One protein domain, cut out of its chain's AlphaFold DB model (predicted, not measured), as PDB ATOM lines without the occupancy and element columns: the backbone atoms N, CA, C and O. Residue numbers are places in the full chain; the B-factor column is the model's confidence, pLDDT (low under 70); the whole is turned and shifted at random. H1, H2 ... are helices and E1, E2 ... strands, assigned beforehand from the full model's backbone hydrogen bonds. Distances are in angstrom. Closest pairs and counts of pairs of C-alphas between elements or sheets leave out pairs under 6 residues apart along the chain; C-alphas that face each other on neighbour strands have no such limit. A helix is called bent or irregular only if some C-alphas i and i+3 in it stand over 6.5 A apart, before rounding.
ATOM      1  N   ASP A  12      33.110 -45.499  -9.942       78.94
ATOM      2  CA  ASP A  12      34.486 -45.984  -9.773       78.94
ATOM      3  C   ASP A  12      35.182 -45.320  -8.573       78.94
ATOM      4  O   ASP A  12      35.928 -45.962  -7.831       78.94
ATOM      5  N   HIS A  13      34.941 -44.027  -8.350       81.75
ATOM      6  CA  HIS A  13      35.450 -43.303  -7.192       81.75
ATOM      7  C   HIS A  13      34.867 -43.842  -5.882       81.75
ATOM      8  O   HIS A  13      35.624 -44.031  -4.929       81.75
ATOM      9  N   VAL A  14      33.560 -44.125  -5.841       81.75
ATOM     10  CA  VAL A  14      32.912 -44.774  -4.690       81.75
ATOM     11  C   VAL A  14      33.602 -46.102  -4.391       81.75
ATOM     12  O   VAL A  14      34.050 -46.323  -3.264       81.75
ATOM     13  N   HIS A  15      33.737 -46.961  -5.405       79.94
ATOM     14  CA  HIS A  15      34.303 -48.301  -5.254       79.94
ATOM     15  C   HIS A  15      35.737 -48.252  -4.752       79.94
ATOM     16  O   HIS A  15      36.045 -48.883  -3.746       79.94
ATOM     17  N   ARG A  16      36.605 -47.446  -5.378       83.00
ATOM     18  CA  ARG A  16      38.011 -47.328  -4.955       83.00
ATOM     19  C   ARG A  16      38.150 -46.891  -3.496       83.00
ATOM     20  O   ARG A  16      39.034 -47.379  -2.795       83.00
ATOM     21  N   VAL A  17      37.303 -45.975  -3.029       85.88
ATOM     22  CA  VAL A  17      37.373 -45.457  -1.653       85.88
ATOM     23  C   VAL A  17      36.827 -46.471  -0.643       85.88
ATOM     24  O   VAL A  17      37.463 -46.694   0.391       85.88
ATOM     25  N   LEU A  18      35.684 -47.103  -0.932       84.50
ATOM     26  CA  LEU A  18      35.035 -48.062  -0.027       84.50
ATOM     27  C   LEU A  18      35.692 -49.448  -0.020       84.50
ATOM     28  O   LEU A  18      35.615 -50.149   0.984       84.50
ATOM     29  N   ASP A  19      36.375 -49.838  -1.092       80.94
ATOM     30  CA  ASP A  19      37.222 -51.036  -1.101       80.94
ATOM     31  C   ASP A  19      38.640 -50.770  -0.579       80.94
ATOM     32  O   ASP A  19      39.426 -51.702  -0.390       80.94
ATOM     33  N   GLY A  20      38.977 -49.499  -0.355       82.25
ATOM     34  CA  GLY A  20      40.263 -49.058   0.158       82.25
ATOM     35  C   GLY A  20      40.286 -48.836   1.671       82.25
ATOM     36  O   GLY A  20      39.396 -49.223   2.427       82.25
ATOM     37  N   ALA A  21      41.332 -48.140   2.120       87.19
ATOM     38  CA  ALA A  21      41.592 -47.898   3.540       87.19
ATOM     39  C   ALA A  21      40.476 -47.115   4.258       87.19
ATOM     40  O   ALA A  21      40.304 -47.262   5.465       87.19
ATOM     41  N   VAL A  22      39.726 -46.275   3.537       87.44
ATOM     42  CA  VAL A  22      38.598 -45.527   4.114       87.44
ATOM     43  C   VAL A  22      37.444 -46.474   4.435       87.44
ATOM     44  O   VAL A  22      36.889 -46.403   5.530       87.44
ATOM     45  N   GLY A  23      37.106 -47.385   3.523       86.75
ATOM     46  CA  GLY A  23      36.099 -48.411   3.779       86.75
ATOM     47  C   GLY A  23      36.468 -49.338   4.934       86.75
ATOM     48  O   GLY A  23      35.610 -49.619   5.768       86.75
ATOM     49  N   ASP A  24      37.740 -49.732   5.046       86.19
ATOM     50  CA  ASP A  24      38.232 -50.522   6.185       86.19
ATOM     51  C   ASP A  24      38.032 -49.769   7.517       86.19
ATOM     52  O   ASP A  24      37.502 -50.333   8.471       86.19
ATOM     53  N   GLN A  25      38.335 -48.468   7.571       89.06
ATOM     54  CA  GLN A  25      38.108 -47.653   8.776       89.06
ATOM     55  C   GLN A  25      36.624 -47.517   9.139       89.06
ATOM     56  O   GLN A  25      36.261 -47.535  10.316       89.06
ATOM     57  N   LEU A  26      35.751 -47.375   8.139       89.38
ATOM     58  CA  LEU A  26      34.304 -47.341   8.360       89.38
ATOM     59  C   LEU A  26      33.790 -48.697   8.860       89.38
ATOM     60  O   LEU A  26      32.937 -48.742   9.748       89.38
ATOM     61  N   ALA A  27      34.322 -49.793   8.315       88.94
ATOM     62  CA  ALA A  27      33.997 -51.144   8.747       88.94
ATOM     63  C   ALA A  27      34.460 -51.411  10.184       88.94
ATOM     64  O   ALA A  27      33.727 -52.046  10.939       88.94
ATOM     65  N   ASP A  28      35.617 -50.887  10.593       91.88
ATOM     66  CA  ASP A  28      36.106 -50.997  11.969       91.88
ATOM     67  C   ASP A  28      35.159 -50.309  12.963       91.88
ATOM     68  O   ASP A  28      34.757 -50.926  13.950       91.88
ATOM     69  N   GLY A  29      34.701 -49.089  12.660       91.50
ATOM     70  CA  GLY A  29      33.708 -48.400  13.493       91.50
ATOM     71  C   GLY A  29      32.364 -49.140  13.573       91.50
ATOM     72  O   GLY A  29      31.736 -49.197  14.632       91.50
ATOM     73  N   LEU A  30      31.924 -49.768  12.476       91.81
ATOM     74  CA  LEU A  30      30.733 -50.628  12.482       91.81
ATOM     75  C   LEU A  30      30.950 -51.902  13.308       91.81
ATOM     76  O   LEU A  30      30.041 -52.328  14.027       91.81
ATOM     77  N   ARG A  31      32.156 -52.475  13.273       93.06
ATOM     78  CA  ARG A  31      32.515 -53.660  14.058       93.06
ATOM     79  C   ARG A  31      32.499 -53.370  15.552       93.06
ATOM     80  O   ARG A  31      31.974 -54.189  16.308       93.06
ATOM     81  N   GLU A  32      32.988 -52.205  15.974       93.31
ATOM     82  CA  GLU A  32      32.880 -51.728  17.362       93.31
ATOM     83  C   GLU A  32      31.417 -51.615  17.821       93.31
ATOM     84  O   GLU A  32      31.096 -51.924  18.967       93.31
ATOM     85  N   ALA A  33      30.510 -51.265  16.906       94.31
ATOM     86  CA  ALA A  33      29.068 -51.244  17.144       94.31
ATOM     87  C   ALA A  33      28.386 -52.628  17.036       94.31
ATOM     88  O   ALA A  33      27.166 -52.725  17.176       94.31
ATOM     89  N   GLY A  34      29.140 -53.711  16.808       95.00
ATOM     90  CA  GLY A  34      28.618 -55.080  16.733       95.00
ATOM     91  C   GLY A  34      28.181 -55.535  15.336       95.00
ATOM     92  O   GLY A  34      27.468 -56.540  15.216       95.00
ATOM     93  N   PHE A  35      28.615 -54.838  14.283       95.44
ATOM     94  CA  PHE A  35      28.278 -55.132  12.892       95.44
ATOM     95  C   PHE A  35      29.523 -55.426  12.048       95.44
ATOM     96  O   PHE A  35      30.384 -54.577  11.866       95.44
ATOM     97  N   GLU A  36      29.598 -56.626  11.481       91.81
ATOM     98  CA  GLU A  36      30.600 -56.983  10.479       91.81
ATOM     99  C   GLU A  36      30.102 -56.552   9.097       91.81
ATOM    100  O   GLU A  36      29.049 -57.017   8.646       91.81
ATOM    101  N   VAL A  37      30.845 -55.681   8.415       89.12
ATOM    102  CA  VAL A  37      30.554 -55.331   7.019       89.12
ATOM    103  C   VAL A  37      30.921 -56.510   6.128       89.12
ATOM    104  O   VAL A  37      32.079 -56.910   6.062       89.12
ATOM    105  N   VAL A  38      29.929 -57.057   5.430       87.31
ATOM    106  CA  VAL A  38      30.123 -58.159   4.476       87.31
ATOM    107  C   VAL A  38      30.203 -57.665   3.033       87.31
ATOM    108  O   VAL A  38      30.790 -58.347   2.199       87.31
ATOM    109  N   ALA A  39      29.643 -56.486   2.734       81.31
ATOM    110  CA  ALA A  39      29.812 -55.796   1.457       81.31
ATOM    111  C   ALA A  39      29.404 -54.315   1.541       81.31
ATOM    112  O   ALA A  39      28.532 -53.951   2.332       81.31
ATOM    113  N   TRP A  40      29.972 -53.486   0.668       79.56
ATOM    114  CA  TRP A  40      29.481 -52.140   0.361       79.56
ATOM    115  C   TRP A  40      28.656 -52.190  -0.919       79.56
ATOM    116  O   TRP A  40      29.066 -52.868  -1.855       79.56
ATOM    117  N   LEU A  41      27.503 -51.518  -0.934       75.44
ATOM    118  CA  LEU A  41      26.585 -51.453  -2.072       75.44
ATOM    119  C   LEU A  41      26.444 -50.017  -2.565       75.44
ATOM    120  O   LEU A  41      26.287 -49.112  -1.742       75.44
ATOM    121  N   ASP A  42      26.312 -49.827  -3.878       70.44
ATOM    122  CA  ASP A  42      26.044 -48.510  -4.481       70.44
ATOM    123  C   ASP A  42      24.632 -47.960  -4.257       70.44
ATOM    124  O   ASP A  42      24.114 -47.131  -5.017       70.44
ATOM    125  N   SER A  43      23.981 -48.408  -3.185       68.81
ATOM    126  CA  SER A  43      22.613 -48.032  -2.880       68.81
ATOM    127  C   SER A  43      21.694 -48.318  -4.071       68.81
ATOM    128  O   SER A  43      21.962 -49.160  -4.927       68.81
ATOM    129  N   TRP A  44      20.588 -47.597  -4.141       68.75
ATOM    130  CA  TRP A  44      19.703 -47.604  -5.297       68.75
ATOM    131  C   TRP A  44      20.209 -46.700  -6.436       68.75
ATOM    132  O   TRP A  44      19.392 -46.341  -7.277       68.75
ATOM    133  N   GLY A  45      21.490 -46.301  -6.446       77.94
ATOM    134  CA  GLY A  45      22.099 -45.354  -7.386       77.94
ATOM    135  C   GLY A  45      22.116 -43.891  -6.914       77.94
ATOM    136  O   GLY A  45      21.617 -43.560  -5.833       77.94
ATOM    137  N   TYR A  46      22.687 -43.000  -7.738       83.75
ATOM    138  CA  TYR A  46      22.688 -41.554  -7.471       83.75
ATOM    139  C   TYR A  46      21.267 -41.018  -7.323       83.75
ATOM    140  O   TYR A  46      20.344 -41.404  -8.043       83.75
ATOM    141  N   ARG A  47      21.101 -40.084  -6.392       89.31
ATOM    142  CA  ARG A  47      19.838 -39.397  -6.154       89.31
ATOM    143  C   ARG A  47      19.752 -38.182  -7.060       89.31
ATOM    144  O   ARG A  47      20.709 -37.423  -7.217       89.31
ATOM    145  N   ASN A  48      18.586 -38.021  -7.669       90.56
ATOM    146  CA  ASN A  48      18.299 -36.984  -8.642       90.56
ATOM    147  C   ASN A  48      16.930 -36.372  -8.345       90.56
ATOM    148  O   ASN A  48      16.139 -36.950  -7.598       90.56
ATOM    149  N   VAL A  49      16.650 -35.207  -8.924       93.69
ATOM    150  CA  VAL A  49      15.362 -34.537  -8.721       93.69
ATOM    151  C   VAL A  49      14.357 -35.063  -9.752       93.69
ATOM    152  O   VAL A  49      14.640 -35.101 -10.948       93.69
ATOM    153  N   ALA A  50      13.177 -35.456  -9.276       94.38
ATOM    154  CA  ALA A  50      12.017 -35.810 -10.079       94.38
ATOM    155  C   ALA A  50      10.905 -34.773  -9.859       94.38
ATOM    156  O   ALA A  50      10.455 -34.578  -8.730       94.38
ATOM    157  N   THR A  51      10.441 -34.116 -10.918       96.06
ATOM    158  CA  THR A  51       9.504 -32.983 -10.851       96.06
ATOM    159  C   THR A  51       8.345 -33.104 -11.834       96.06
ATOM    160  O   THR A  51       8.398 -33.791 -12.860       96.06
ATOM    161  N   LYS A  52       7.273 -32.361 -11.545       94.88
ATOM    162  CA  LYS A  52       6.145 -32.162 -12.471       94.88
ATOM    163  C   LYS A  52       6.496 -31.281 -13.667       94.88
ATOM    164  O   LYS A  52       6.077 -31.576 -14.785       94.88
ATOM    165  N   ALA A  53       7.254 -30.212 -13.434       92.56
ATOM    166  CA  ALA A  53       7.764 -29.321 -14.473       92.56
ATOM    167  C   ALA A  53       9.192 -29.729 -14.882       92.56
ATOM    168  O   ALA A  53       9.924 -30.248 -14.040       92.56
ATOM    169  N   PRO A  54       9.616 -29.525 -16.141       92.06
ATOM    170  CA  PRO A  54      11.012 -29.720 -16.528       92.06
ATOM    171  C   PRO A  54      11.942 -28.819 -15.715       92.06
ATOM    172  O   PRO A  54      11.646 -27.642 -15.542       92.06
ATOM    173  N   VAL A  55      13.078 -29.362 -15.285       89.94
ATOM    174  CA  VAL A  55      14.164 -28.608 -14.650       89.94
ATOM    175  C   VAL A  55      15.408 -28.814 -15.501       89.94
ATOM    176  O   VAL A  55      15.968 -29.912 -15.503       89.94
ATOM    177  N   ALA A  56      15.797 -27.794 -16.262       86.44
ATOM    178  CA  ALA A  56      16.976 -27.830 -17.128       86.44
ATOM    179  C   ALA A  56      18.129 -26.981 -16.579       86.44
ATOM    180  O   ALA A  56      19.249 -27.120 -17.067       86.44
ATOM    181  N   SER A  57      17.855 -26.150 -15.571       84.88
ATOM    182  CA  SER A  57      18.838 -25.303 -14.910       84.88
ATOM    183  C   SER A  57      18.591 -25.133 -13.407       84.88
ATOM    184  O   SER A  57      17.502 -25.422 -12.904       84.88
ATOM    185  N   ALA A  58      19.581 -24.605 -12.686       83.44
ATOM    186  CA  ALA A  58      19.447 -24.215 -11.280       83.44
ATOM    187  C   ALA A  58      18.360 -23.147 -11.052       83.44
ATOM    188  O   ALA A  58      17.705 -23.138 -10.010       83.44
ATOM    189  N   ASP A  59      18.120 -22.268 -12.028       87.50
ATOM    190  CA  ASP A  59      17.047 -21.273 -11.946       87.50
ATOM    191  C   ASP A  59      15.657 -21.922 -11.964       87.50
ATOM    192  O   ASP A  59      14.765 -21.454 -11.256       87.50
ATOM    193  N   ASP A  60      15.490 -23.036 -12.681       90.75
ATOM    194  CA  ASP A  60      14.223 -23.776 -12.728       90.75
ATOM    195  C   ASP A  60      13.899 -24.478 -11.397       90.75
ATOM    196  O   ASP A  60      12.743 -24.814 -11.141       90.75
ATOM    197  N   LEU A  61      14.900 -24.704 -10.535       90.00
ATOM    198  CA  LEU A  61      14.696 -25.250  -9.187       90.00
ATOM    199  C   LEU A  61      14.150 -24.210  -8.206       90.00
ATOM    200  O   LEU A  61      13.570 -24.584  -7.181       90.00
ATOM    201  N   LYS A  62      14.324 -22.913  -8.492       92.25
ATOM    202  CA  LYS A  62      13.997 -21.842  -7.548       92.25
ATOM    203  C   LYS A  62      12.523 -21.859  -7.178       92.25
ATOM    204  O   LYS A  62      11.636 -21.745  -8.017       92.25
ATOM    205  N   GLY A  63      12.265 -21.954  -5.879       89.94
ATOM    206  CA  GLY A  63      10.910 -21.923  -5.337       89.94
ATOM    207  C   GLY A  63      10.162 -23.259  -5.376       89.94
ATOM    208  O   GLY A  63       9.149 -23.367  -4.682       89.94
ATOM    209  N   LEU A  64      10.658 -24.277  -6.096       96.62
ATOM    210  CA  LEU A  64      10.018 -25.594  -6.146       96.62
ATOM    211  C   LEU A  64      10.029 -26.264  -4.773       96.62
ATOM    212  O   LEU A  64      11.057 -26.306  -4.098       96.62
ATOM    213  N   LYS A  65       8.897 -26.839  -4.373       97.75
ATOM    214  CA  LYS A  65       8.773 -27.640  -3.152       97.75
ATOM    215  C   LYS A  65       9.190 -29.072  -3.444       97.75
ATOM    216  O   LYS A  65       8.416 -29.853  -4.006       97.75
ATOM    217  N   ILE A  66      10.418 -29.408  -3.064       97.81
ATOM    218  CA  ILE A  66      11.007 -30.725  -3.302       97.81
ATOM    219  C   ILE A  66      10.996 -31.513  -2.004       97.81
ATOM    220  O   ILE A  66      11.587 -31.106  -1.003       97.81
ATOM    221  N   ARG A  67      10.340 -32.671  -2.011       97.44
ATOM    222  CA  ARG A  67      10.363 -33.560  -0.854       97.44
ATOM    223  C   ARG A  67      11.749 -34.150  -0.642       97.44
ATOM    224  O   ARG A  67      12.329 -34.708  -1.572       97.44
ATOM    225  N   THR A  68      12.190 -34.151   0.614       94.44
ATOM    226  CA  THR A  68      13.416 -34.811   1.081       94.44
ATOM    227  C   THR A  68      13.129 -35.832   2.181       94.44
ATOM    228  O   THR A  68      12.066 -35.840   2.813       94.44
ATOM    229  N   ILE A  69      14.094 -36.720   2.420       91.44
ATOM    230  CA  ILE A  69      14.166 -37.481   3.676       91.44
ATOM    231  C   ILE A  69      14.405 -36.480   4.828       91.44
ATOM    232  O   ILE A  69      15.143 -35.515   4.616       91.44
ATOM    233  N   PRO A  70      13.805 -36.672   6.026       90.06
ATOM    234  CA  PRO A  70      13.987 -35.795   7.189       90.06
ATOM    235  C   PRO A  70      15.388 -35.932   7.817       90.06
ATOM    236  O   PRO A  70      15.537 -36.330   8.969       90.06
ATOM    237  N   THR A  71      16.415 -35.604   7.036       88.12
ATOM    238  CA  THR A  71      17.827 -35.589   7.418       88.12
ATOM    239  C   THR A  71      18.405 -34.229   7.048       88.12
ATOM    240  O   THR A  71      18.248 -33.786   5.907       88.12
ATOM    241  N   ASP A  72      19.118 -33.589   7.976       88.56
ATOM    242  CA  ASP A  72      19.651 -32.232   7.790       88.56
ATOM    243  C   ASP A  72      20.500 -32.098   6.522       88.56
ATOM    244  O   ASP A  72      20.294 -31.167   5.749       88.56
ATOM    245  N   THR A  73      21.374 -33.071   6.239       86.81
ATOM    246  CA  THR A  73      22.197 -33.089   5.019       86.81
ATOM    247  C   THR A  73      21.351 -33.002   3.748       86.81
ATOM    248  O   THR A  73      21.698 -32.278   2.818       86.81
ATOM    249  N   TYR A  74      20.214 -33.696   3.701       89.94
ATOM    250  CA  TYR A  74      19.348 -33.754   2.521       89.94
ATOM    251  C   TYR A  74      18.566 -32.452   2.360       89.94
ATOM    252  O   TYR A  74      18.483 -31.903   1.263       89.94
ATOM    253  N   VAL A  75      18.032 -31.934   3.470       91.06
ATOM    254  CA  VAL A  75      17.334 -30.645   3.517       91.06
ATOM    255  C   VAL A  75      18.266 -29.519   3.069       91.06
ATOM    256  O   VAL A  75      17.913 -28.739   2.189       91.06
ATOM    257  N   GLN A  76      19.474 -29.460   3.631       89.56
ATOM    258  CA  GLN A  76      20.463 -28.442   3.291       89.56
ATOM    259  C   GLN A  76      20.934 -28.560   1.843       89.56
ATOM    260  O   GLN A  76      21.054 -27.538   1.180       89.56
ATOM    261  N   THR A  77      21.136 -29.780   1.333       90.00
ATOM    262  CA  THR A  77      21.533 -29.996  -0.067       90.00
ATOM    263  C   THR A  77      20.490 -29.436  -1.030       90.00
ATOM    264  O   THR A  77      20.823 -28.628  -1.891       90.00
ATOM    265  N   ILE A  78      19.215 -29.803  -0.862       92.12
ATOM    266  CA  ILE A  78      18.142 -29.325  -1.744       92.12
ATOM    267  C   ILE A  78      17.936 -27.808  -1.625       92.12
ATOM    268  O   ILE A  78      17.729 -27.145  -2.642       92.12
ATOM    269  N   ASN A  79      18.056 -27.243  -0.420       90.94
ATOM    270  CA  ASN A  79      17.996 -25.793  -0.230       90.94
ATOM    271  C   ASN A  79      19.180 -25.069  -0.891       90.94
ATOM    272  O   ASN A  79      18.993 -24.023  -1.509       90.94
ATOM    273  N   ALA A  80      20.390 -25.630  -0.808       88.19
ATOM    274  CA  ALA A  80      21.580 -25.081  -1.458       88.19
ATOM    275  C   ALA A  80      21.484 -25.139  -2.990       88.19
ATOM    276  O   ALA A  80      22.012 -24.265  -3.670       88.19
ATOM    277  N   MET A  81      20.757 -26.118  -3.540       88.38
ATOM    278  CA  MET A  81      20.441 -26.191  -4.973       88.38
ATOM    279  C   MET A  81      19.414 -25.129  -5.420       88.38
ATOM    280  O   MET A  81      19.135 -25.022  -6.611       88.38
ATOM    281  N   GLY A  82      18.840 -24.352  -4.492       88.75
ATOM    282  CA  GLY A  82      17.900 -23.257  -4.763       88.75
ATOM    283  C   GLY A  82      16.416 -23.616  -4.616       88.75
ATOM    284  O   GLY A  82      15.567 -22.725  -4.692       88.75
ATOM    285  N   ALA A  83      16.090 -24.886  -4.377       93.62
ATOM    286  CA  ALA A  83      14.724 -25.343  -4.131       93.62
ATOM    287  C   ALA A  83      14.314 -25.180  -2.654       93.62
ATOM    288  O   ALA A  83      15.127 -24.865  -1.792       93.62
ATOM    289  N   ASN A  84      13.040 -25.420  -2.348       95.88
ATOM    290  CA  ASN A  84      12.511 -25.457  -0.987       95.88
ATOM    291  C   ASN A  84      12.340 -26.915  -0.537       95.88
ATOM    292  O   ASN A  84      11.378 -27.589  -0.922       95.88
ATOM    293  N   ALA A  85      13.256 -27.408   0.293       95.94
ATOM    294  CA  ALA A  85      13.189 -28.762   0.827       95.94
ATOM    295  C   ALA A  85      12.000 -28.935   1.787       95.94
ATOM    296  O   ALA A  85      11.834 -28.180   2.744       95.94
ATOM    297  N   THR A  86      11.190 -29.969   1.558       96.94
ATOM    298  CA  THR A  86      10.075 -30.354   2.435       96.94
ATOM    299  C   THR A  86      10.328 -31.753   3.007       96.94
ATOM    300  O   THR A  86      10.076 -32.746   2.319       96.94
ATOM    301  N   PRO A  87      10.848 -31.873   4.241       95.25
ATOM    302  CA  PRO A  87      11.099 -33.171   4.854       95.25
ATOM    303  C   PRO A  87       9.770 -33.880   5.143       95.25
ATOM    304  O   PRO A  87       8.888 -33.318   5.789       95.25
ATOM    305  N   MET A  88       9.613 -35.111   4.653       93.38
ATOM    306  CA  MET A  88       8.349 -35.853   4.762       93.38
ATOM    307  C   MET A  88       8.575 -37.365   4.813       93.38
ATOM    308  O   MET A  88       9.525 -37.890   4.215       93.38
ATOM    309  N   ALA A  89       7.674 -38.079   5.489       92.75
ATOM    310  CA  ALA A  89       7.669 -39.535   5.509       92.75
ATOM    311  C   ALA A  89       7.431 -40.118   4.106       92.75
ATOM    312  O   ALA A  89       6.791 -39.519   3.245       92.75
ATOM    313  N   PHE A  90       7.965 -41.314   3.862       90.00
ATOM    314  CA  PHE A  90       7.944 -41.919   2.531       90.00
ATOM    315  C   PHE A  90       6.526 -42.219   2.012       90.00
ATOM    316  O   PHE A  90       6.246 -42.033   0.832       90.00
ATOM    317  N   GLY A  91       5.623 -42.650   2.898       92.38
ATOM    318  CA  GLY A  91       4.263 -43.055   2.527       92.38
ATOM    319  C   GLY A  91       3.348 -41.912   2.077       92.38
ATOM    320  O   GLY A  91       2.328 -42.169   1.450       92.38
ATOM    321  N   GLU A  92       3.707 -40.661   2.362       92.06
ATOM    322  CA  GLU A  92       2.877 -39.483   2.066       92.06
ATOM    323  C   GLU A  92       3.238 -38.837   0.718       92.06
ATOM    324  O   GLU A  92       2.491 -38.002   0.205       92.06
ATOM    325  N   ILE A  93       4.364 -39.247   0.116       94.25
ATOM    326  CA  ILE A  93       4.932 -38.613  -1.081       94.25
ATOM    327  C   ILE A  93       3.951 -38.649  -2.248       94.25
ATOM    328  O   ILE A  93       3.717 -37.615  -2.865       94.25
ATOM    329  N   TYR A  94       3.390 -39.823  -2.567       94.38
ATOM    330  CA  TYR A  94       2.557 -39.979  -3.763       94.38
ATOM    331  C   TYR A  94       1.343 -39.049  -3.699       94.38
ATOM    332  O   TYR A  94       1.115 -38.271  -4.617       94.38
ATOM    333  N   THR A  95       0.613 -39.057  -2.580       95.44
ATOM    334  CA  THR A  95      -0.566 -38.204  -2.384       95.44
ATOM    335  C   THR A  95      -0.203 -36.719  -2.349       95.44
ATOM    336  O   THR A  95      -0.912 -35.899  -2.931       95.44
ATOM    337  N   ALA A  96       0.908 -36.338  -1.714       96.12
ATOM    338  CA  ALA A  96       1.357 -34.946  -1.683       96.12
ATOM    339  C   ALA A  96       1.794 -34.440  -3.073       96.12
ATOM    340  O   ALA A  96       1.548 -33.282  -3.426       96.12
ATOM    341  N   MET A  97       2.380 -35.318  -3.890       96.69
ATOM    342  CA  MET A  97       2.651 -35.058  -5.300       96.69
ATOM    343  C   MET A  97       1.349 -34.967  -6.101       96.69
ATOM    344  O   MET A  97       1.141 -33.978  -6.790       96.69
ATOM    345  N   GLU A  98       0.433 -35.924  -5.988       94.81
ATOM    346  CA  GLU A  98      -0.836 -35.943  -6.731       94.81
ATOM    347  C   GLU A  98      -1.689 -34.692  -6.459       94.81
ATOM    348  O   GLU A  98      -2.159 -34.035  -7.386       94.81
ATOM    349  N   THR A  99      -1.803 -34.292  -5.192       96.00
ATOM    350  CA  THR A  99      -2.590 -33.121  -4.759       96.00
ATOM    351  C   THR A  99      -1.931 -31.772  -5.058       96.00
ATOM    352  O   THR A  99      -2.579 -30.735  -4.939       96.00
ATOM    353  N   GLY A 100      -0.651 -31.754  -5.447       94.06
ATOM    354  CA  GLY A 100       0.079 -30.513  -5.727       94.06
ATOM    355  C   GLY A 100       0.571 -29.757  -4.501       94.06
ATOM    356  O   GLY A 100       0.946 -28.595  -4.618       94.06
ATOM    357  N   VAL A 101       0.627 -30.415  -3.342       96.00
ATOM    358  CA  VAL A 101       1.357 -29.890  -2.178       96.00
ATOM    359  C   VAL A 101       2.857 -29.810  -2.481       96.00
ATOM    360  O   VAL A 101       3.514 -28.856  -2.058       96.00
ATOM    361  N   LEU A 102       3.370 -30.789  -3.231       97.44
ATOM    362  CA  LEU A 102       4.753 -30.873  -3.696       97.44
ATOM    363  C   LEU A 102       4.853 -30.684  -5.215       97.44
ATOM    364  O   LEU A 102       3.983 -31.124  -5.981       97.44
ATOM    365  N   ASP A 103       5.964 -30.086  -5.638       97.81
ATOM    366  CA  ASP A 103       6.335 -29.914  -7.047       97.81
ATOM    367  C   ASP A 103       7.249 -31.046  -7.541       97.81
ATOM    368  O   ASP A 103       7.323 -31.332  -8.743       97.81
ATOM    369  N   GLY A 104       7.929 -31.706  -6.603       97.00
ATOM    370  CA  GLY A 104       8.840 -32.802  -6.871       97.00
ATOM    371  C   GLY A 104       9.308 -33.536  -5.624       97.00
ATOM    372  O   GLY A 104       8.948 -33.228  -4.486       97.00
ATOM    373  N   LEU A 105      10.169 -34.512  -5.866       96.56
ATOM    374  CA  LEU A 105      10.899 -35.281  -4.871       96.56
ATOM    375  C   LEU A 105      12.332 -35.488  -5.354       96.56
ATOM    376  O   LEU A 105      12.626 -35.330  -6.537       96.56
ATOM    377  N   GLU A 106      13.213 -35.907  -4.457       92.31
ATOM    378  CA  GLU A 106      14.522 -36.425  -4.836       92.31
ATOM    379  C   GLU A 106      14.652 -37.913  -4.485       92.31
ATOM    380  O   GLU A 106      14.279 -38.353  -3.392       92.31
ATOM    381  N   HIS A 107      15.113 -38.711  -5.450       91.44
ATOM    382  CA  HIS A 107      15.546 -40.090  -5.241       91.44
ATOM    383  C   HIS A 107      16.280 -40.625  -6.475       91.44
ATOM    384  O   HIS A 107      16.303 -40.020  -7.548       91.44
ATOM    385  N   SER A 108      16.873 -41.802  -6.330       87.50
ATOM    386  CA  SER A 108      17.375 -42.590  -7.446       87.50
ATOM    387  C   SER A 108      16.282 -43.136  -8.369       87.50
ATOM    388  O   SER A 108      15.119 -43.290  -7.980       87.50
ATOM    389  N   ALA A 109      16.676 -43.446  -9.604       85.38
ATOM    390  CA  ALA A 109      15.766 -43.778 -10.691       85.38
ATOM    391  C   ALA A 109      15.008 -45.084 -10.423       85.38
ATOM    392  O   ALA A 109      13.788 -45.140 -10.588       85.38
ATOM    393  N   ALA A 110      15.712 -46.095  -9.904       80.12
ATOM    394  CA  ALA A 110      15.124 -47.373  -9.512       80.12
ATOM    395  C   ALA A 110      13.982 -47.212  -8.502       80.12
ATOM    396  O   ALA A 110      12.954 -47.880  -8.600       80.12
ATOM    397  N   LEU A 111      14.128 -46.295  -7.543       86.38
ATOM    398  CA  LEU A 111      13.110 -46.084  -6.521       86.38
ATOM    399  C   LEU A 111      11.898 -45.335  -7.077       86.38
ATOM    400  O   LEU A 111      10.761 -45.709  -6.776       86.38
ATOM    401  N   VAL A 112      12.145 -44.309  -7.900       89.25
ATOM    402  CA  VAL A 112      11.088 -43.571  -8.607       89.25
ATOM    403  C   VAL A 112      10.229 -44.538  -9.419       89.25
ATOM    404  O   VAL A 112       9.004 -44.480  -9.324       89.25
ATOM    405  N   GLN A 113      10.862 -45.474 -10.127       87.06
ATOM    406  CA  GLN A 113      10.172 -46.505 -10.899       87.06
ATOM    407  C   GLN A 113       9.425 -47.507 -10.005       87.06
ATOM    408  O   GLN A 113       8.237 -47.755 -10.212       87.06
ATOM    409  N   ALA A 114      10.091 -48.071  -8.992       85.81
ATOM    410  CA  ALA A 114       9.516 -49.109  -8.132       85.81
ATOM    411  C   ALA A 114       8.261 -48.643  -7.373       85.81
ATOM    412  O   ALA A 114       7.379 -49.452  -7.090       85.81
ATOM    413  N   ASN A 115       8.162 -47.344  -7.074       89.44
ATOM    414  CA  ASN A 115       7.029 -46.747  -6.354       89.44
ATOM    415  C   ASN A 115       6.081 -45.962  -7.258       89.44
ATOM    416  O   ASN A 115       5.198 -45.266  -6.757       89.44
ATOM    417  N   LYS A 116       6.254 -46.070  -8.579       92.12
ATOM    418  CA  LYS A 116       5.415 -45.398  -9.572       92.12
ATOM    419  C   LYS A 116       5.393 -43.873  -9.445       92.12
ATOM    420  O   LYS A 116       4.465 -43.215  -9.905       92.12
ATOM    421  N   PHE A 117       6.425 -43.272  -8.852       93.62
ATOM    422  CA  PHE A 117       6.513 -41.814  -8.754       93.62
ATOM    423  C   PHE A 117       6.652 -41.159 -10.133       93.62
ATOM    424  O   PHE A 117       6.298 -39.995 -10.281       93.62
ATOM    425  N   ASN A 118       7.068 -41.910 -11.159       91.88
ATOM    426  CA  ASN A 118       7.031 -41.482 -12.558       91.88
ATOM    427  C   ASN A 118       5.623 -41.076 -13.050       91.88
ATOM    428  O   ASN A 118       5.530 -40.299 -13.995       91.88
ATOM    429  N   GLU A 119       4.542 -41.551 -12.418       94.31
ATOM    430  CA  GLU A 119       3.158 -41.170 -12.757       94.31
ATOM    431  C   GLU A 119       2.806 -39.747 -12.287       94.31
ATOM    432  O   GLU A 119       1.993 -39.069 -12.911       94.31
ATOM    433  N   VAL A 120       3.445 -39.277 -11.209       94.75
ATOM    434  CA  VAL A 120       3.190 -37.965 -10.579       94.75
ATOM    435  C   VAL A 120       4.365 -36.982 -10.712       94.75
ATOM    436  O   VAL A 120       4.211 -35.794 -10.431       94.75
ATOM    437  N   ALA A 121       5.524 -37.455 -11.180       94.12
ATOM    438  CA  ALA A 121       6.735 -36.696 -11.485       94.12
ATOM    439  C   ALA A 121       7.276 -37.096 -12.871       94.12
ATOM    440  O   ALA A 121       8.168 -37.935 -13.011       94.12
ATOM    441  N   GLY A 122       6.713 -36.496 -13.922       93.19
ATOM    442  CA  GLY A 122       7.020 -36.849 -15.312       93.19
ATOM    443  C   GLY A 122       8.390 -36.387 -15.828       93.19
ATOM    444  O   GLY A 122       8.726 -36.669 -16.975       93.19
ATOM    445  N   ASN A 123       9.185 -35.669 -15.034       93.56
ATOM    446  CA  ASN A 123      10.508 -35.184 -15.434       93.56
ATOM    447  C   ASN A 123      11.543 -35.656 -14.424       93.56
ATOM    448  O   ASN A 123      11.373 -35.442 -13.228       93.56
ATOM    449  N   TYR A 124      12.619 -36.262 -14.910       92.19
ATOM    450  CA  TYR A 124      13.724 -36.744 -14.098       92.19
ATOM    451  C   TYR A 124      15.009 -36.043 -14.526       92.19
ATOM    452  O   TYR A 124      15.537 -36.293 -15.609       92.19
ATOM    453  N   THR A 125      15.501 -35.131 -13.700       90.12
ATOM    454  CA  THR A 125      16.694 -34.335 -13.994       90.12
ATOM    455  C   THR A 125      17.879 -34.935 -13.263       90.12
ATOM    456  O   THR A 125      17.874 -34.957 -12.033       90.12
ATOM    457  N   LEU A 126      18.900 -35.385 -13.998       87.00
ATOM    458  CA  LEU A 126      20.053 -36.121 -13.465       87.00
ATOM    459  C   LEU A 126      21.015 -35.269 -12.629       87.00
ATOM    460  O   LEU A 126      22.189 -35.206 -12.938       87.00
ATOM    461  N   THR A 127      20.563 -34.603 -11.574       86.62
ATOM    462  CA  THR A 127      21.406 -33.718 -10.755       86.62
ATOM    463  C   THR A 127      22.555 -34.433 -10.036       86.62
ATOM    464  O   THR A 127      23.549 -33.779  -9.729       86.62
ATOM    465  N   ARG A 128      22.450 -35.749  -9.789       86.62
ATOM    466  CA  ARG A 128      23.399 -36.620  -9.060       86.62
ATOM    467  C   ARG A 128      23.978 -35.953  -7.810       86.62
ATOM    468  O   ARG A 128      25.175 -36.005  -7.546       86.62
ATOM    469  N   HIS A 129      23.105 -35.286  -7.063       86.62
ATOM    470  CA  HIS A 129      23.483 -34.392  -5.970       86.62
ATOM    471  C   HIS A 129      23.896 -35.145  -4.709       86.62
ATOM    472  O   HIS A 129      24.725 -34.660  -3.943       86.62
ATOM    473  N   LEU A 130      23.350 -36.344  -4.507       86.69
ATOM    474  CA  LEU A 130      23.669 -37.198  -3.373       86.69
ATOM    475  C   LEU A 130      23.868 -38.634  -3.826       86.69
ATOM    476  O   LEU A 130      23.138 -39.155  -4.671       86.69
ATOM    477  N   PHE A 131      24.820 -39.289  -3.184       84.06
ATOM    478  CA  PHE A 131      24.997 -40.721  -3.265       84.06
ATOM    479  C   PHE A 131      25.409 -41.217  -1.887       84.06
ATOM    480  O   PHE A 131      26.411 -40.764  -1.335       84.06
ATOM    481  N   GLY A 132      24.577 -42.089  -1.325       79.69
ATOM    482  CA  GLY A 132      24.777 -42.640   0.006       79.69
ATOM    483  C   GLY A 132      25.014 -44.140  -0.092       79.69
ATOM    484  O   GLY A 132      24.023 -44.861  -0.261       79.69
ATOM    485  N   PRO A 133      26.274 -44.612  -0.054       79.00
ATOM    486  CA  PRO A 133      26.583 -46.033  -0.132       79.00
ATOM    487  C   PRO A 133      25.965 -46.789   1.044       79.00
ATOM    488  O   PRO A 133      25.830 -46.274   2.154       79.00
ATOM    489  N   VAL A 134      25.597 -48.044   0.810       81.00
ATOM    490  CA  VAL A 134      24.938 -48.890   1.807       81.00
ATOM    491  C   VAL A 134      25.916 -49.943   2.301       81.00
ATOM    492  O   VAL A 134      26.455 -50.714   1.515       81.00
ATOM    493  N   ALA A 135      26.113 -50.022   3.616       85.00
ATOM    494  CA  ALA A 135      26.801 -51.151   4.229       85.00
ATOM    495  C   ALA A 135      25.833 -52.336   4.338       85.00
ATOM    496  O   ALA A 135      24.823 -52.259   5.042       85.00
ATOM    497  N   PHE A 136      26.141 -53.448   3.680       85.06
ATOM    498  CA  PHE A 136      25.506 -54.722   3.983       85.06
ATOM    499  C   PHE A 136      26.272 -55.372   5.130       85.06
ATOM    500  O   PHE A 136      27.471 -55.639   5.022       85.06
ATOM    501  N   VAL A 137      25.581 -55.581   6.247       89.75
ATOM    502  CA  VAL A 137      26.202 -55.996   7.505       89.75
ATOM    503  C   VAL A 137      25.579 -57.269   8.055       89.75
ATOM    504  O   VAL A 137      24.395 -57.548   7.863       89.75
ATOM    505  N   CYS A 138      26.384 -58.024   8.789       91.94
ATOM    506  CA  CYS A 138      25.952 -59.119   9.645       91.94
ATOM    507  C   CYS A 138      26.296 -58.787  11.098       91.94
ATOM    508  O   CYS A 138      27.254 -58.075  11.371       91.94
ATOM    509  N   SER A 139      25.545 -59.319  12.062       96.19
ATOM    510  CA  SER A 139      25.944 -59.184  13.468       96.19
ATOM    511  C   SER A 139      27.276 -59.897  13.709       96.19
ATOM    512  O   SER A 139      27.441 -61.049  13.296       96.19
ATOM    513  N   THR A 140      28.196 -59.266  14.442       94.56
ATOM    514  CA  THR A 140      29.464 -59.897  14.848       94.56
ATOM    515  C   THR A 140      29.226 -61.161  15.674       94.56
ATOM    516  O   THR A 140      29.938 -62.148  15.510       94.56
ATOM    517  N   ALA A 141      28.164 -61.198  16.486       95.31
ATOM    518  CA  ALA A 141      27.766 -62.388  17.238       95.31
ATOM    519  C   ALA A 141      27.300 -63.534  16.326       95.31
ATOM    520  O   ALA A 141      27.547 -64.700  16.624       95.31
ATOM    521  N   PHE A 142      26.625 -63.226  15.214       95.44
ATOM    522  CA  PHE A 142      26.274 -64.239  14.219       95.44
ATOM    523  C   PHE A 142      27.528 -64.758  13.514       95.44
ATOM    524  O   PHE A 142      27.734 -65.968  13.493       95.44
ATOM    525  N   MET A 143      28.389 -63.857  13.037       93.06
ATOM    526  CA  MET A 143      29.635 -64.213  12.352       93.06
ATOM    527  C   MET A 143      30.585 -65.022  13.244       93.06
ATOM    528  O   MET A 143      31.234 -65.945  12.766       93.06
ATOM    529  N   GLY A 144      30.629 -64.735  14.548       93.88
ATOM    530  CA  GLY A 144      31.445 -65.471  15.518       93.88
ATOM    531  C   GLY A 144      30.978 -66.904  15.797       93.88
ATOM    532  O   GLY A 144      31.752 -67.689  16.335       93.88
ATOM    533  N   ARG A 145      29.738 -67.264  15.434       96.31
ATOM    534  CA  ARG A 145      29.226 -68.646  15.538       96.31
ATOM    535  C   ARG A 145      29.539 -69.501  14.315       96.31
ATOM    536  O   ARG A 145      29.349 -70.711  14.381       96.31
ATOM    537  N   LEU A 146      29.937 -68.872  13.214       96.19
ATOM    538  CA  LEU A 146      30.233 -69.559  11.966       96.19
ATOM    539  C   LEU A 146      31.661 -70.105  11.987       96.19
ATOM    540  O   LEU A 146      32.570 -69.465  12.524       96.19
ATOM    541  N   ASP A 147      31.859 -71.264  11.370       96.44
ATOM    542  CA  ASP A 147      33.200 -71.729  11.013       96.44
ATOM    543  C   ASP A 147      33.760 -70.945   9.806       96.44
ATOM    544  O   ASP A 147      33.076 -70.119   9.198       96.44
ATOM    545  N   GLU A 148      35.037 -71.153   9.483       92.81
ATOM    546  CA  GLU A 148      35.708 -70.406   8.410       92.81
ATOM    547  C   GLU A 148      35.092 -70.663   7.027       92.81
ATOM    548  O   GLU A 148      34.963 -69.726   6.235       92.81
ATOM    549  N   ASP A 149      34.627 -71.885   6.753       94.62
ATOM    550  CA  ASP A 149      33.981 -72.224   5.481       94.62
ATOM    551  C   ASP A 149      32.625 -71.516   5.358       94.62
ATOM    552  O   ASP A 149      32.296 -70.943   4.317       94.62
ATOM    553  N   GLN A 150      31.847 -71.486   6.439       94.44
ATOM    554  CA  GLN A 150      30.571 -70.780   6.510       94.44
ATOM    555  C   GLN A 150      30.750 -69.267   6.383       94.44
ATOM    556  O   GLN A 150      29.990 -68.620   5.659       94.44
ATOM    557  N   LYS A 151      31.762 -68.682   7.036       90.25
ATOM    558  CA  LYS A 151      32.091 -67.257   6.860       90.25
ATOM    559  C   LYS A 151      32.449 -66.963   5.409       90.25
ATOM    560  O   LYS A 151      31.915 -66.012   4.841       90.25
ATOM    561  N   ALA A 152      33.292 -67.793   4.795       86.44
ATOM    562  CA  ALA A 152      33.663 -67.645   3.392       86.44
ATOM    563  C   ALA A 152      32.440 -67.739   2.468       86.44
ATOM    564  O   ALA A 152      32.321 -66.949   1.536       86.44
ATOM    565  N   GLN A 153      31.489 -68.635   2.751       88.00
ATOM    566  CA  GLN A 153      30.234 -68.730   2.001       88.00
ATOM    567  C   GLN A 153      29.347 -67.495   2.165       88.00
ATOM    568  O   GLN A 153      28.766 -67.044   1.181       88.00
ATOM    569  N   VAL A 154      29.245 -66.924   3.368       85.75
ATOM    570  CA  VAL A 154      28.484 -65.682   3.600       85.75
ATOM    571  C   VAL A 154      29.098 -64.518   2.822       85.75
ATOM    572  O   VAL A 154      28.371 -63.790   2.147       85.75
ATOM    573  N   LEU A 155      30.424 -64.375   2.869       82.44
ATOM    574  CA  LEU A 155      31.142 -63.337   2.127       82.44
ATOM    575  C   LEU A 155      31.006 -63.539   0.613       82.44
ATOM    576  O   LEU A 155      30.632 -62.612  -0.097       82.44
ATOM    577  N   ALA A 156      31.194 -64.765   0.125       78.25
ATOM    578  CA  ALA A 156      31.021 -65.090  -1.286       78.25
ATOM    579  C   ALA A 156      29.572 -64.887  -1.755       78.25
ATOM    580  O   ALA A 156      29.347 -64.439  -2.872       78.25
ATOM    581  N   ALA A 157      28.571 -65.184  -0.924       79.50
ATOM    582  CA  ALA A 157      27.165 -64.947  -1.246       79.50
ATOM    583  C   ALA A 157      26.827 -63.452  -1.291       79.50
ATOM    584  O   ALA A 157      26.021 -63.032  -2.128       79.50
ATOM    585  N   ALA A 158      27.442 -62.652  -0.416       73.31
ATOM    586  CA  ALA A 158      27.367 -61.202  -0.507       73.31
ATOM    587  C   ALA A 158      27.970 -60.734  -1.843       73.31
ATOM    588  O   ALA A 158      27.298 -60.016  -2.576       73.31
ATOM    589  N   GLU A 159      29.147 -61.242  -2.224       61.81
ATOM    590  CA  GLU A 159      29.787 -60.953  -3.517       61.81
ATOM    591  C   GLU A 159      28.998 -61.468  -4.741       61.81
ATOM    592  O   GLU A 159      29.035 -60.831  -5.787       61.81
ATOM    593  N   LEU A 160      28.274 -62.592  -4.638       50.69
ATOM    594  CA  LEU A 160      27.519 -63.230  -5.733       50.69
ATOM    595  C   LEU A 160      26.176 -62.562  -6.036       50.69
ATOM    596  O   LEU A 160      25.721 -62.609  -7.176       50.69
ATOM    597  N   ARG A 161      25.512 -61.935  -5.053       50.19
ATOM    598  CA  ARG A 161      24.223 -61.232  -5.268       50.19
ATOM    599  C   ARG A 161      24.387 -59.890  -5.995       50.19
ATOM    600  O   ARG A 161      23.511 -59.031  -5.971       50.19
ATOM    601  N   ASN A 162      25.524 -59.727  -6.636       48.75
ATOM    602  CA  ASN A 162      25.987 -58.542  -7.297       48.75
ATOM    603  C   ASN A 162      26.369 -58.950  -8.733       48.75
ATOM    604  O   ASN A 162      27.469 -59.454  -8.969       48.75
ATOM    605  N   PRO A 163      25.391 -58.891  -9.650       36.94
ATOM    606  CA  PRO A 163      25.338 -59.745 -10.837       36.94
ATOM    607  C   PRO A 163      26.420 -59.482 -11.895       36.94
ATOM    608  O   PRO A 163      26.618 -60.343 -12.749       36.94
ATOM    609  N   ASP A 164      27.160 -58.375 -11.807       38.66
ATOM    610  CA  ASP A 164      28.110 -57.943 -12.841       38.66
ATOM    611  C   ASP A 164      29.598 -58.161 -12.468       38.66
ATOM    612  O   ASP A 164      30.512 -57.735 -13.172       38.66
ATOM    613  N   GLY A 165      29.890 -58.903 -11.389       39.09
ATOM    614  CA  GLY A 165      31.258 -59.362 -11.076       39.09
ATOM    615  C   GLY A 165      32.236 -58.267 -10.619       39.09
ATOM    616  O   GLY A 165      33.425 -58.536 -10.428       39.09
ATOM    617  N   HIS A 166      31.736 -57.052 -10.403       40.22
ATOM    618  CA  HIS A 166      32.389 -55.933  -9.729       40.22
ATOM    619  C   HIS A 166      31.640 -55.681  -8.433       40.22
ATOM    620  O   HIS A 166      30.426 -55.594  -8.508       40.22
ATOM    621  N   ARG A 167      32.347 -55.608  -7.289       44.81
ATOM    622  CA  ARG A 167      31.853 -55.383  -5.906       44.81
ATOM    623  C   ARG A 167      30.750 -54.303  -5.862       44.81
ATOM    624  O   ARG A 167      30.698 -53.442  -6.721       44.81
ATOM    625  N   ILE A 168      29.803 -54.446  -4.940       37.88
ATOM    626  CA  ILE A 168      28.380 -54.197  -5.208       37.88
ATOM    627  C   ILE A 168      28.024 -52.806  -5.719       37.88
ATOM    628  O   ILE A 168      28.140 -51.844  -4.972       37.88
ATOM    629  N   GLY A 169      27.418 -52.757  -6.917       37.25
ATOM    630  CA  GLY A 169      26.466 -51.697  -7.230       37.25
ATOM    631  C   GLY A 169      26.320 -51.172  -8.662       37.25
ATOM    632  O   GLY A 169      25.498 -50.282  -8.880       37.25
ATOM    633  N   GLU A 170      26.877 -51.838  -9.669       35.97
ATOM    634  CA  GLU A 170      26.147 -51.922 -10.939       35.97
ATOM    635  C   GLU A 170      25.086 -53.020 -10.798       35.97
ATOM    636  O   GLU A 170      25.195 -54.121 -11.317       35.97
ATOM    637  N   ALA A 171      24.033 -52.758 -10.021       34.59
ATOM    638  CA  ALA A 171      22.796 -53.469 -10.300       34.59
ATOM    639  C   ALA A 171      22.344 -52.955 -11.662       34.59
ATOM    640  O   ALA A 171      22.196 -51.742 -11.825       34.59
ATOM    641  N   SER A 172      22.131 -53.871 -12.600       38.12
ATOM    642  CA  SER A 172      21.693 -53.685 -13.985       38.12
ATOM    643  C   SER A 172      20.290 -53.019 -14.094       38.12
ATOM    644  O   SER A 172      19.389 -53.504 -14.772       38.12
ATOM    645  N   VAL A 188      15.539 -35.163 -18.258       79.56
ATOM    646  CA  VAL A 188      15.920 -33.800 -18.632       79.56
ATOM    647  C   VAL A 188      17.436 -33.687 -18.524       79.56
ATOM    648  O   VAL A 188      18.018 -33.863 -17.453       79.56
ATOM    649  N   VAL A 189      18.076 -33.434 -19.664       65.94
ATOM    650  CA  VAL A 189      19.530 -33.285 -19.792       65.94
ATOM    651  C   VAL A 189      19.884 -31.798 -19.713       65.94
ATOM    652  O   VAL A 189      19.195 -30.984 -20.322       65.94
ATOM    653  N   GLY A 190      20.959 -31.445 -18.999       60.00
ATOM    654  CA  GLY A 190      21.532 -30.088 -19.018       60.00
ATOM    655  C   GLY A 190      21.791 -29.457 -17.649       60.00
ATOM    656  O   GLY A 190      22.729 -28.681 -17.540       60.00
ATOM    657  N   ALA A 191      21.056 -29.858 -16.606       59.19
ATOM    658  CA  ALA A 191      21.071 -29.175 -15.305       59.19
ATOM    659  C   ALA A 191      22.198 -29.601 -14.341       59.19
ATOM    660  O   ALA A 191      22.145 -29.288 -13.159       59.19
ATOM    661  N   GLN A 192      23.153 -30.442 -14.751       61.09
ATOM    662  CA  GLN A 192      24.185 -30.903 -13.809       61.09
ATOM    663  C   GLN A 192      25.235 -29.844 -13.486       61.09
ATOM    664  O   GLN A 192      25.455 -29.592 -12.302       61.09
ATOM    665  N   PRO A 193      25.930 -29.263 -14.483       59.88
ATOM    666  CA  PRO A 193      27.100 -28.437 -14.206       59.88
ATOM    667  C   PRO A 193      26.734 -27.152 -13.459       59.88
ATOM    668  O   PRO A 193      27.411 -26.766 -12.514       59.88
ATOM    669  N   ASP A 194      25.620 -26.534 -13.831       61.22
ATOM    670  CA  ASP A 194      25.128 -25.285 -13.260       61.22
ATOM    671  C   ASP A 194      24.526 -25.463 -11.858       61.22
ATOM    672  O   ASP A 194      24.711 -24.602 -11.001       61.22
ATOM    673  N   VAL A 195      23.864 -26.593 -11.582       60.16
ATOM    674  CA  VAL A 195      23.380 -26.913 -10.229       60.16
ATOM    675  C   VAL A 195      24.545 -27.245  -9.287       60.16
ATOM    676  O   VAL A 195      24.520 -26.830  -8.131       60.16
ATOM    677  N   ILE A 196      25.594 -27.923  -9.774       62.38
ATOM    678  CA  ILE A 196      26.840 -28.146  -9.015       62.38
ATOM    679  C   ILE A 196      27.510 -26.811  -8.662       62.38
ATOM    680  O   ILE A 196      27.929 -26.613  -7.519       62.38
ATOM    681  N   ASP A 197      27.593 -25.892  -9.625       60.88
ATOM    682  CA  ASP A 197      28.194 -24.574  -9.418       60.88
ATOM    683  C   ASP A 197      27.362 -23.707  -8.453       60.88
ATOM    684  O   ASP A 197      27.932 -22.997  -7.622       60.88
ATOM    685  N   ALA A 198      26.027 -23.807  -8.504       55.88
ATOM    686  CA  ALA A 198      25.104 -23.064  -7.639       55.88
ATOM    687  C   ALA A 198      25.159 -23.490  -6.164       55.88
ATOM    688  O   ALA A 198      25.082 -22.640  -5.278       55.88
ATOM    689  N   VAL A 199      25.333 -24.787  -5.893       58.19
ATOM    690  CA  VAL A 199      25.496 -25.307  -4.523       58.19
ATOM    691  C   VAL A 199      26.809 -24.821  -3.900       58.19
ATOM    692  O   VAL A 199      26.928 -24.761  -2.676       58.19
ATOM    693  N   GLY A 200      27.778 -24.428  -4.739       49.84
ATOM    694  CA  GLY A 200      29.163 -24.218  -4.352       49.84
ATOM    695  C   GLY A 200      29.776 -25.554  -3.945       49.84
ATOM    696  O   GLY A 200      29.186 -26.323  -3.191       49.84
TER     697      GLY A 200
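Overview. This is residues 12 to 172 and 188 to 200 of the 240 residues of an uncharacterized protein of Tessaracoccus flavescens (UniProt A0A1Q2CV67). Two lobes of unequal size are joined by a thin waist, residues 42 to 46 and 131 to 133. The smaller is a ribbon of two antiparallel strands, E1 and E7, between H2 and H8; the larger is a strongly twisted five-stranded sheet that curls round H4, with H5 and H6 over its other face and H9 beside E6. The printed part has 174 residues, of mixed class, with nine named helices and seven named strands in the order H1 H2 E1 E2 H3 E3 H4 E4 H5 E5 H6 E6 E7 H7 H8 H9. The larger sheet, order E4 E3 E5 E2 E6, is mixed. The whole is elongated, 56 by 33 by 30 A, and only just compact, close to loose, with a radius of gyration of the C-alphas of 18.8 A.

Arrangement. H1, residues 12 to 18, and H2, 21 to 32, are close but not clearly touching, with closest C-alphas Val 17 and Gly 23 at 6.3 A. E1, 35 to 41, is antiparallel to E7, 134 to 139; N 36 and O 138 are 2.8 A apart, within hydrogen-bond range. The closest C-alphas of H2 and E1, Ala 27 and Val 37, are 5.7 A apart; those of E1 and H8, 148 to 160, are Val 38 and Leu 155, 5.8 A apart. H7, 140 to 143, precedes H8. E2, 47 to 51, is antiparallel to E6, 123 to 130, with N 47 and O 130 at 2.8 A, and to E5, 104 to 107, with N 50 and O 105 at 2.8 A. E3, 65 to 68, is parallel to E5, with N 67 and O 104 at 2.9 A, and to E4, 84 to 87, with N 86 and O 66 at 2.8 A. E3, H4, residues 72 to 80, and E4 form a strand-helix-strand unit, two parallel neighbour strands with a helix between, its crossover right-handed. Split units, with another strand between the two, are E4, H5, E5 and E5, H6, E6, both right-handed; H5 is 90 to 98 and H6 109 to 114. In three layers, helices on both faces, H5 and H6 are opposite H4. H9, 192 to 199, only just touches H4, with 3 pairs of C-alphas within 8 A, the closest Ala 80 and Val 199 at 5.0 A. H3, 58 to 61, only grazes the sheet. Every O i to N i+4 pair is within range in H1, H2, H4, H6, H8 and H9, but 3 of 5 in irregular H5, where C-alphas 91 and 94 are 7.2 A apart; H3 and H7 are too short for one.

Along the chain. H1 begins at C-alpha 12 (34.486, -45.984, -9.773). H2 is 16.8 A long, H8 17.8 A, and E6 18.0 A, bending by 60 degrees at residue 127. H9 ends at C-alpha 199 (25.496, -25.307, -4.523).

Size, cuts and confidence. The farthest C-alphas, Asp 59 and Asp 147, are 57.7 A apart. Residues 173 to 187 are not printed; C-alphas 172 and 188 are 21.2 A apart across this cut. Of the links printed whole, none is long. The pLDDT is under 70 in residues 43 to 44, 159 to 172 and 189 to 200.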